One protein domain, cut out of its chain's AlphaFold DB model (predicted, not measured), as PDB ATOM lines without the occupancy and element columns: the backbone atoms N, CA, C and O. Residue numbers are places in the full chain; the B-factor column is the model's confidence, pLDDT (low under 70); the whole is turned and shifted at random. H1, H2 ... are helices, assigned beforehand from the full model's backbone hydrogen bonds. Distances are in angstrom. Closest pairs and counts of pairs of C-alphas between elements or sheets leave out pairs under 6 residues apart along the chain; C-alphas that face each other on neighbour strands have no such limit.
ATOM      1  N   LEU A   2       7.940 -20.991  57.069       82.00
ATOM      2  CA  LEU A   2       8.555 -21.621  55.869       82.00
ATOM      3  C   LEU A   2       7.684 -21.570  54.602       82.00
ATOM      4  O   LEU A   2       8.198 -21.333  53.509       82.00
ATOM      5  N   ALA A   3       6.367 -21.745  54.749       81.81
ATOM      6  CA  ALA A   3       5.425 -21.603  53.641       81.81
ATOM      7  C   ALA A   3       5.494 -20.199  53.010       81.81
ATOM      8  O   ALA A   3       5.595 -20.090  51.794       81.81
ATOM      9  N   GLN A   4       5.562 -19.139  53.827       85.62
ATOM     10  CA  GLN A   4       5.709 -17.757  53.351       85.62
ATOM     11  C   GLN A   4       7.049 -17.547  52.633       85.62
ATOM     12  O   GLN A   4       7.080 -16.898  51.589       85.62
ATOM     13  N   CYS A   5       8.145 -18.132  53.137       85.50
ATOM     14  CA  CYS A   5       9.447 -18.092  52.463       85.50
ATOM     15  C   CYS A   5       9.384 -18.748  51.075       85.50
ATOM     16  O   CYS A   5       9.898 -18.178  50.114       85.50
ATOM     17  N   ARG A   6       8.704 -19.896  50.938       83.56
ATOM     18  CA  ARG A   6       8.454 -20.537  49.633       83.56
ATOM     19  C   ARG A   6       7.687 -19.618  48.690       83.56
ATOM     20  O   ARG A   6       8.136 -19.398  47.569       83.56
ATOM     21  N   THR A   7       6.588 -19.026  49.157       85.62
ATOM     22  CA  THR A   7       5.779 -18.113  48.337       85.62
ATOM     23  C   THR A   7       6.590 -16.898  47.874       85.62
ATOM     24  O   THR A   7       6.450 -16.451  46.736       85.62
ATOM     25  N   LEU A   8       7.478 -16.375  48.726       85.75
ATOM     26  CA  LEU A   8       8.388 -15.276  48.391       85.75
ATOM     27  C   LEU A   8       9.425 -15.677  47.339       85.75
ATOM     28  O   LEU A   8       9.635 -14.921  46.392       85.75
ATOM     29  N   ILE A   9      10.030 -16.861  47.454       82.31
ATOM     30  CA  ILE A   9      10.966 -17.388  46.447       82.31
ATOM     31  C   ILE A   9      10.264 -17.576  45.113       82.31
ATOM     32  O   ILE A   9      10.789 -17.136  44.096       82.31
ATOM     33  N   GLU A  10       9.075 -18.176  45.099       78.50
ATOM     34  CA  GLU A  10       8.294 -18.351  43.874       78.50
ATOM     35  C   GLU A  10       7.951 -17.000  43.242       78.50
ATOM     36  O   GLU A  10       8.087 -16.822  42.031       78.50
ATOM     37  N   ARG A  11       7.572 -16.008  44.056       79.94
ATOM     38  CA  ARG A  11       7.294 -14.645  43.590       79.94
ATOM     39  C   ARG A  11       8.551 -13.969  43.026       79.94
ATOM     40  O   ARG A  11       8.466 -13.334  41.978       79.94
ATOM     41  N   LEU A  12       9.707 -14.114  43.677       75.31
ATOM     42  CA  LEU A  12      10.992 -13.572  43.213       75.31
ATOM     43  C   LEU A  12      11.473 -14.260  41.931       75.31
ATOM     44  O   LEU A  12      11.872 -13.579  40.989       75.31
ATOM     45  N   GLN A  13      11.364 -15.588  41.852       69.69
ATOM     46  CA  GLN A  13      11.657 -16.355  40.643       69.69
ATOM     47  C   GLN A  13      10.748 -15.915  39.492       69.69
ATOM     48  O   GLN A  13      11.243 -15.665  38.395       69.69
ATOM     49  N   ARG A  14       9.440 -15.734  39.729       67.88
ATOM     50  CA  ARG A  14       8.500 -15.214  38.720       67.88
ATOM     51  C   ARG A  14       8.836 -13.787  38.289       67.88
ATOM     52  O   ARG A  14       8.742 -13.495  37.105       67.88
ATOM     53  N   LYS A  15       9.269 -12.907  39.196       68.00
ATOM     54  CA  LYS A  15       9.703 -11.546  38.830       68.00
ATOM     55  C   LYS A  15      10.980 -11.553  37.984       68.00
ATOM     56  O   LYS A  15      11.019 -10.886  36.958       68.00
ATOM     57  N   GLY A  16      11.985 -12.339  38.371       60.41
ATOM     58  CA  GLY A  16      13.257 -12.429  37.644       60.41
ATOM     59  C   GLY A  16      13.167 -13.158  36.299       60.41
ATOM     60  O   GLY A  16      13.927 -12.839  35.393       60.41
ATOM     61  N   THR A  17      12.241 -14.116  36.147       56.31
ATOM     62  CA  THR A  17      12.109 -14.942  34.923       56.31
ATOM     63  C   THR A  17      10.896 -14.603  34.051       56.31
ATOM     64  O   THR A  17      10.895 -14.911  32.866       56.31
ATOM     65  N   GLY A  18       9.851 -13.987  34.609       47.88
ATOM     66  CA  GLY A  18       8.570 -13.759  33.928       47.88
ATOM     67  C   GLY A  18       8.204 -12.293  33.688       47.88
ATOM     68  O   GLY A  18       7.387 -12.029  32.813       47.88
ATOM     69  N   ALA A  19       8.791 -11.339  34.421       46.88
ATOM     70  CA  ALA A  19       8.413  -9.920  34.346       46.88
ATOM     71  C   ALA A  19       9.405  -9.031  33.565       46.88
ATOM     72  O   ALA A  19       9.312  -7.811  33.650       46.88
ATOM     73  N   GLY A  20      10.357  -9.614  32.823       53.38
ATOM     74  CA  GLY A  20      11.296  -8.852  31.982       53.38
ATOM     75  C   GLY A  20      12.340  -8.031  32.750       53.38
ATOM     76  O   GLY A  20      12.936  -7.125  32.186       53.38
ATOM     77  N   ALA A  21      12.558  -8.314  34.039       59.12
ATOM     78  CA  ALA A  21      13.586  -7.637  34.837       59.12
ATOM     79  C   ALA A  21      15.008  -8.174  34.574       59.12
ATOM     80  O   ALA A  21      15.984  -7.558  34.996       59.12
ATOM     81  N   GLY A  22      15.125  -9.328  33.904       58.34
ATOM     82  CA  GLY A  22      16.372 -10.075  33.765       58.34
ATOM     83  C   GLY A  22      16.863 -10.635  35.106       58.34
ATOM     84  O   GLY A  22      16.567 -10.119  36.185       58.34
ATOM     85  N   SER A  23      17.629 -11.722  35.071       64.81
ATOM     86  CA  SER A  23      18.216 -12.310  36.279       64.81
ATOM     87  C   SER A  23      19.712 -12.519  36.112       64.81
ATOM     88  O   SER A  23      20.175 -13.081  35.120       64.81
ATOM     89  N   SER A  24      20.482 -12.147  37.135       67.50
ATOM     90  CA  SER A  24      21.869 -12.596  37.256       67.50
ATOM     91  C   SER A  24      21.906 -14.102  37.529       67.50
ATOM     92  O   SER A  24      21.090 -14.619  38.303       67.50
ATOM     93  N   MET A  25      22.880 -14.804  36.942       64.31
ATOM     94  CA  MET A  25      23.138 -16.215  37.257       64.31
ATOM     95  C   MET A  25      23.436 -16.414  38.748       64.31
ATOM     96  O   MET A  25      23.022 -17.416  39.323       64.31
ATOM     97  N   ALA A  26      24.083 -15.439  39.399       66.12
ATOM     98  CA  ALA A  26      24.363 -15.493  40.832       66.12
ATOM     99  C   ALA A  26      23.069 -15.480  41.661       66.12
ATOM    100  O   ALA A  26      22.902 -16.296  42.563       66.12
ATOM    101  N   VAL A  27      22.115 -14.611  41.312       70.75
ATOM    102  CA  VAL A  27      20.814 -14.527  41.997       70.75
ATOM    103  C   VAL A  27      19.993 -15.791  41.757       70.75
ATOM    104  O   VAL A  27      19.425 -16.341  42.697       70.75
ATOM    105  N   ALA A  28      19.974 -16.303  40.525       69.50
ATOM    106  CA  ALA A  28      19.300 -17.558  40.212       69.50
ATOM    107  C   ALA A  28      19.913 -18.745  40.980       69.50
ATOM    108  O   ALA A  28      19.175 -19.570  41.525       69.50
ATOM    109  N   HIS A  29      21.246 -18.798  41.101       69.69
ATOM    110  CA  HIS A  29      21.939 -19.792  41.919       69.69
ATOM    111  C   HIS A  29      21.580 -19.662  43.404       69.69
ATOM    112  O   HIS A  29      21.261 -20.664  44.043       69.69
ATOM    113  N   LEU A  30      21.577 -18.442  43.952       77.62
ATOM    114  CA  LEU A  30      21.215 -18.183  45.348       77.62
ATOM    115  C   LEU A  30      19.761 -18.559  45.640       77.62
ATOM    116  O   LEU A  30      19.501 -19.221  46.639       77.62
ATOM    117  N   LEU A  31      18.818 -18.222  44.757       77.25
ATOM    118  CA  LEU A  31      17.412 -18.614  44.896       77.25
ATOM    119  C   LEU A  31      17.243 -20.136  44.859       77.25
ATOM    120  O   LEU A  31      16.477 -20.689  45.647       77.25
ATOM    121  N   GLN A  32      17.977 -20.823  43.979       75.69
ATOM    122  CA  GLN A  32      17.955 -22.280  43.918       75.69
ATOM    123  C   GLN A  32      18.548 -22.911  45.185       75.69
ATOM    124  O   GLN A  32      17.957 -23.836  45.744       75.69
ATOM    125  N   ARG A  33      19.681 -22.393  45.675       79.00
ATOM    126  CA  ARG A  33      20.283 -22.796  46.955       79.00
ATOM    127  C   ARG A  33      19.305 -22.591  48.106       79.00
ATOM    128  O   ARG A  33      19.126 -23.494  48.912       79.00
ATOM    129  N   LEU A  34      18.629 -21.446  48.153       84.25
ATOM    130  CA  LEU A  34      17.678 -21.111  49.210       84.25
ATOM    131  C   LEU A  34      16.480 -22.073  49.200       84.25
ATOM    132  O   LEU A  34      16.103 -22.596  50.246       84.25
ATOM    133  N   GLN A  35      15.950 -22.406  48.020       82.94
ATOM    134  CA  GLN A  35      14.893 -23.409  47.867       82.94
ATOM    135  C   GLN A  35      15.342 -24.808  48.328       82.94
ATOM    136  O   GLN A  35      14.592 -25.498  49.021       82.94
ATOM    137  N   GLN A  36      16.571 -25.215  47.990       80.62
ATOM    138  CA  GLN A  36      17.161 -26.477  48.454       80.62
ATOM    139  C   GLN A  36      17.332 -26.498  49.978       80.62
ATOM    140  O   GLN A  36      17.025 -27.506  50.613       80.62
ATOM    141  N   THR A  37      17.781 -25.393  50.575       85.56
ATOM    142  CA  THR A  37      17.944 -25.264  52.028       85.56
ATOM    143  C   THR A  37      16.603 -25.353  52.753       85.56
ATOM    144  O   THR A  37      16.496 -26.105  53.719       85.56
ATOM    145  N   LEU A  38      15.556 -24.679  52.264       86.44
ATOM    146  CA  LEU A  38      14.220 -24.778  52.860       86.44
ATOM    147  C   LEU A  38      13.656 -26.200  52.788       86.44
ATOM    148  O   LEU A  38      13.091 -26.679  53.767       86.44
ATOM    149  N   ALA A  39      13.841 -26.893  51.659       84.38
ATOM    150  CA  ALA A  39      13.409 -28.284  51.521       84.38
ATOM    151  C   ALA A  39      14.140 -29.212  52.509       84.38
ATOM    152  O   ALA A  39      13.525 -30.099  53.097       84.38
ATOM    153  N   ARG A  40      15.441 -28.985  52.741       84.56
ATOM    154  CA  ARG A  40      16.213 -29.717  53.759       84.56
ATOM    155  C   ARG A  40      15.714 -29.427  55.174       84.56
ATOM    156  O   ARG A  40      15.525 -30.366  55.940       84.56
ATOM    157  N   MET A  41      15.461 -28.159  55.508       87.19
ATOM    158  CA  MET A  41      14.914 -27.773  56.815       87.19
ATOM    159  C   MET A  41      13.564 -28.444  57.078       87.19
ATOM    160  O   MET A  41      13.366 -29.014  58.144       87.19
ATOM    161  N   GLU A  42      12.660 -28.446  56.099       86.50
ATOM    162  CA  GLU A  42      11.342 -29.083  56.216       86.50
ATOM    163  C   GLU A  42      11.447 -30.587  56.508       86.50
ATOM    164  O   GLU A  42      10.740 -31.102  57.371       86.50
ATOM    165  N   ARG A  43      12.383 -31.284  55.855       83.00
ATOM    166  CA  ARG A  43      12.634 -32.716  56.085       83.00
ATOM    167  C   ARG A  43      13.220 -32.998  57.463       83.00
ATOM    168  O   ARG A  43      12.786 -33.939  58.121       83.00
ATOM    169  N   LEU A  44      14.166 -32.176  57.916       85.12
ATOM    170  CA  LEU A  44      14.736 -32.300  59.260       85.12
ATOM    171  C   LEU A  44      13.679 -32.036  60.333       85.12
ATOM    172  O   LEU A  44      13.545 -32.824  61.263       85.12
ATOM    173  N   MET A  45      12.861 -30.994  60.174       84.75
ATOM    174  CA  MET A  45      11.749 -30.739  61.093       84.75
ATOM    175  C   MET A  45      10.718 -31.867  61.072       84.75
ATOM    176  O   MET A  45      10.197 -32.226  62.122       84.75
ATOM    177  N   ALA A  46      10.441 -32.466  59.909       83.12
ATOM    178  CA  ALA A  46       9.598 -33.652  59.840       83.12
ATOM    179  C   ALA A  46      10.212 -34.813  60.642       83.12
ATOM    180  O   ALA A  46       9.483 -35.537  61.310       83.12
ATOM    181  N   LEU A  47      11.532 -34.989  60.646       83.56
ATOM    182  CA  LEU A  47      12.177 -35.996  61.490       83.56
ATOM    183  C   LEU A  47      11.895 -35.747  62.985       83.56
ATOM    184  O   LEU A  47      11.445 -36.655  63.679       83.56
ATOM    185  N   PHE A  48      12.066 -34.504  63.449       81.88
ATOM    186  CA  PHE A  48      11.808 -34.114  64.844       81.88
ATOM    187  C   PHE A  48      10.324 -34.143  65.233       81.88
ATOM    188  O   PHE A  48       9.991 -34.390  66.386       81.88
ATOM    189  N   ALA A  49       9.417 -33.921  64.280       84.19
ATOM    190  CA  ALA A  49       7.973 -33.940  64.508       84.19
ATOM    191  C   ALA A  49       7.360 -35.357  64.494       84.19
ATOM    192  O   ALA A  49       6.138 -35.498  64.585       84.19
ATOM    193  N   ALA A  50       8.160 -36.414  64.313       81.75
ATOM    194  CA  ALA A  50       7.664 -37.786  64.300       81.75
ATOM    195  C   ALA A  50       7.238 -38.229  65.712       81.75
ATOM    196  O   ALA A  50       8.066 -38.336  66.610       81.75
ATOM    197  N   ARG A  51       5.944 -38.524  65.898       80.81
ATOM    198  CA  ARG A  51       5.388 -38.962  67.195       80.81
ATOM    199  C   ARG A  51       5.544 -40.462  67.462       80.81
ATOM    200  O   ARG A  51       5.586 -40.863  68.618       80.81
ATOM    201  N   ASN A  52       5.672 -41.281  66.412       85.56
ATOM    202  CA  ASN A  52       5.737 -42.742  66.525       85.56
ATOM    203  C   ASN A  52       7.058 -43.294  65.967       85.56
ATOM    204  O   ASN A  52       7.587 -42.795  64.967       85.56
ATOM    205  N   ARG A  53       7.555 -44.386  66.564       82.06
ATOM    206  CA  ARG A  53       8.836 -45.029  66.210       82.06
ATOM    207  C   ARG A  53       8.913 -45.456  64.739       82.06
ATOM    208  O   ARG A  53       9.941 -45.257  64.101       82.06
ATOM    209  N   THR A  54       7.815 -45.959  64.180       83.44
ATOM    210  CA  THR A  54       7.690 -46.320  62.755       83.44
ATOM    211  C   THR A  54       7.816 -45.115  61.823       83.44
ATOM    212  O   THR A  54       8.507 -45.194  60.810       83.44
ATOM    213  N   GLN A  55       7.215 -43.972  62.172       82.75
ATOM    214  CA  GLN A  55       7.333 -42.740  61.380       82.75
ATOM    215  C   GLN A  55       8.754 -42.170  61.425       82.75
ATOM    216  O   GLN A  55       9.261 -41.712  60.402       82.75
ATOM    217  N   SER A  56       9.401 -42.224  62.592       82.06
ATOM    218  CA  SER A  56      10.794 -41.799  62.760       82.06
ATOM    219  C   SER A  56      11.746 -42.658  61.921       82.06
ATOM    220  O   SER A  56      12.535 -42.119  61.146       82.06
ATOM    221  N   LEU A  57      11.604 -43.988  61.969       84.81
ATOM    222  CA  LEU A  57      12.364 -44.922  61.129       84.81
ATOM    223  C   LEU A  57      12.187 -44.640  59.633       84.81
ATOM    224  O   LEU A  57      13.177 -44.507  58.915       84.81
ATOM    225  N   LEU A  58      10.945 -44.480  59.164       86.06
ATOM    226  CA  LEU A  58      10.662 -44.215  57.751       86.06
ATOM    227  C   LEU A  58      11.281 -42.885  57.282       86.06
ATOM    228  O   LEU A  58      11.920 -42.827  56.232       86.06
ATOM    229  N   ARG A  59      11.136 -41.813  58.075       84.38
ATOM    230  CA  ARG A  59      11.715 -40.492  57.766       84.38
ATOM    231  C   ARG A  59      13.248 -40.516  57.808       84.38
ATOM    232  O   ARG A  59      13.879 -39.860  56.982       84.38
ATOM    233  N   THR A  60      13.838 -41.311  58.701       85.19
ATOM    234  CA  THR A  60      15.294 -41.514  58.791       85.19
ATOM    235  C   THR A  60      15.827 -42.268  57.573       85.19
ATOM    236  O   THR A  60      16.819 -41.844  56.985       85.19
ATOM    237  N   LEU A  61      15.141 -43.327  57.133       86.44
ATOM    238  CA  LEU A  61      15.487 -44.070  55.916       86.44
ATOM    239  C   LEU A  61      15.390 -43.197  54.659       86.44
ATOM    240  O   LEU A  61      16.279 -43.245  53.812       86.44
ATOM    241  N   LEU A  62      14.353 -42.361  54.551       85.50
ATOM    242  CA  LEU A  62      14.220 -41.403  53.449       85.50
ATOM    243  C   LEU A  62      15.377 -40.396  53.427       85.50
ATOM    244  O   LEU A  62      15.956 -40.159  52.369       85.50
ATOM    245  N   LEU A  63      15.754 -39.842  54.585       84.75
ATOM    246  CA  LEU A  63      16.883 -38.917  54.691       84.75
ATOM    247  C   LEU A  63      18.217 -39.603  54.357       84.75
ATOM    248  O   LEU A  63      19.023 -39.046  53.614       84.75
ATOM    249  N   ALA A  64      18.439 -40.819  54.861       85.38
ATOM    250  CA  ALA A  64      19.634 -41.607  54.571       85.38
ATOM    251  C   ALA A  64      19.751 -41.922  53.072       85.38
ATOM    252  O   ALA A  64      20.823 -41.753  52.492       85.38
ATOM    253  N   ASN A  65      18.640 -42.294  52.427       86.81
ATOM    254  CA  ASN A  65      18.582 -42.499  50.983       86.81
ATOM    255  C   ASN A  65      18.932 -41.211  50.221       86.81
ATOM    256  O   ASN A  65      19.757 -41.228  49.312       86.81
ATOM    257  N   GLU A  66      18.378 -40.064  50.613       82.06
ATOM    258  CA  GLU A  66      18.704 -38.791  49.964       82.06
ATOM    259  C   GLU A  66      20.170 -38.390  50.112       82.06
ATOM    260  O   GLU A  66      20.762 -37.894  49.152       82.06
ATOM    261  N   ILE A  67      20.767 -38.611  51.286       83.06
ATOM    262  CA  ILE A  67      22.194 -38.367  51.511       83.06
ATOM    263  C   ILE A  67      23.024 -39.316  50.645       83.06
ATOM    264  O   ILE A  67      23.935 -38.856  49.957       83.06
ATOM    265  N   ALA A  68      22.686 -40.606  50.601       83.56
ATOM    266  CA  ALA A  68      23.374 -41.584  49.765       83.56
ATOM    267  C   ALA A  68      23.306 -41.201  48.276       83.56
ATOM    268  O   ALA A  68      24.335 -41.140  47.598       83.56
ATOM    269  N   VAL A  69      22.118 -40.839  47.780       81.56
ATOM    270  CA  VAL A  69      21.920 -40.346  46.410       81.56
ATOM    271  C   VAL A  69      22.721 -39.067  46.163       81.56
ATOM    272  O   VAL A  69      23.354 -38.943  45.115       81.56
ATOM    273  N   ALA A  70      22.742 -38.123  47.107       76.00
ATOM    274  CA  ALA A  70      23.493 -36.877  46.977       76.00
ATOM    275  C   ALA A  70      25.015 -37.102  46.946       76.00
ATOM    276  O   ALA A  70      25.697 -36.485  46.128       76.00
ATOM    277  N   VAL A  71      25.544 -38.009  47.772       78.25
ATOM    278  CA  VAL A  71      26.970 -38.382  47.804       78.25
ATOM    279  C   VAL A  71      27.386 -39.058  46.497       78.25
ATOM    280  O   VAL A  71      28.414 -38.712  45.912       78.25
ATOM    281  N   VAL A  72      26.563 -39.974  45.976       77.75
ATOM    282  CA  VAL A  72      26.799 -40.600  44.665       77.75
ATOM    283  C   VAL A  72      26.702 -39.566  43.538       77.75
ATOM    284  O   VAL A  72      27.513 -39.576  42.609       77.75
ATOM    285  N   ALA A  73      25.749 -38.635  43.623       68.25
ATOM    286  CA  ALA A  73      25.588 -37.551  42.663       68.25
ATOM    287  C   ALA A  73      26.763 -36.560  42.682       68.25
ATOM    288  O   ALA A  73      27.106 -36.040  41.626       68.25
ATOM    289  N   GLN A  74      27.411 -36.329  43.830       64.81
ATOM    290  CA  GLN A  74      28.582 -35.452  43.956       64.81
ATOM    291  C   GLN A  74      29.810 -35.997  43.211       64.81
ATOM    292  O   GLN A  74      30.630 -35.222  42.726       64.81
ATOM    293  N   ARG A  75      29.903 -37.324  43.045       61.00
ATOM    294  CA  ARG A  75      30.939 -37.987  42.232       61.00
ATOM    295  C   ARG A  75      30.649 -37.953  40.729       61.00
ATOM    296  O   ARG A  75      31.445 -38.448  39.936       61.00
ATOM    297  N   ARG A  76      29.505 -37.402  40.313       56.47
ATOM    298  CA  ARG A  76      29.104 -37.290  38.907       56.47
ATOM    299  C   ARG A  76      28.994 -35.815  38.535       56.47
ATOM    300  O   ARG A  76      28.328 -35.037  39.200       56.47
TER     301      ARG A  76
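This is residues 2 to 76 of the 444 residues of the protein "Site-specific recombinase family protein" of Eikenella corrodens ATCC 23834 (UniProt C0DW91). Three helices make a flat, loose zigzag: the long helix H2 is the middle stroke, H1 folds back beside it on one side, and H3 folds back on the other side from H2's far end. H2 and H3 form a narrow V, meeting near their link and spreading apart, and residues 64 to 76, of which 64 to 74 belong to H3, stick out free. The printed part has 75 residues with three named helices, H1, H2 and H3 in chain order, and no named strand; the class is all helix. It is loose, with a radius of gyration of the C-alphas of 16.1 A, and its spans of 49 by 33 by 13 A make it only just flat.

H2, residues 25 to 48, touches H1, residues 2 to 18, and the closest C-alphas, those of Ile 9 and Leu 31, are 6.7 A apart. These two helices run opposite ways at a shallow tilt of 21 degrees and form a helical hairpin. H2 also touches H3, residues 53 to 74, with residues 43 to 47 of H2 and 56 to 63 of H3 alone. The closest C-alphas there, those of Leu 47 and Arg 59, are 5.9 A apart. H2 and H3 run opposite ways at a shallow tilt of 28 degrees, a second helical hairpin. H1 and H3 are apart. In H1, H2 and H3 every O i to N i+4 pair is within hydrogen-bond range.

H2 measures 34.8 A from C-alpha 25 at (23.138, -16.215, 37.257) to C-alpha 48. H1 measures 23.3 A and begins at C-alpha 2, at (8.555, -21.621, 55.869). H3 measures 31.3 A and ends at C-alpha 74, at (28.582, -35.452, 43.956).

The two C-alphas farthest apart, those of Gly 20 and Arg 53, are 49.9 A apart. The printed part has no cut. The link from H1 to H2 is short, and that from H2 to H3 is tight. The mean pLDDT of the printed part is 77.1, with residues 13 to 26, 28 to 29 and 73 to 76 under 70.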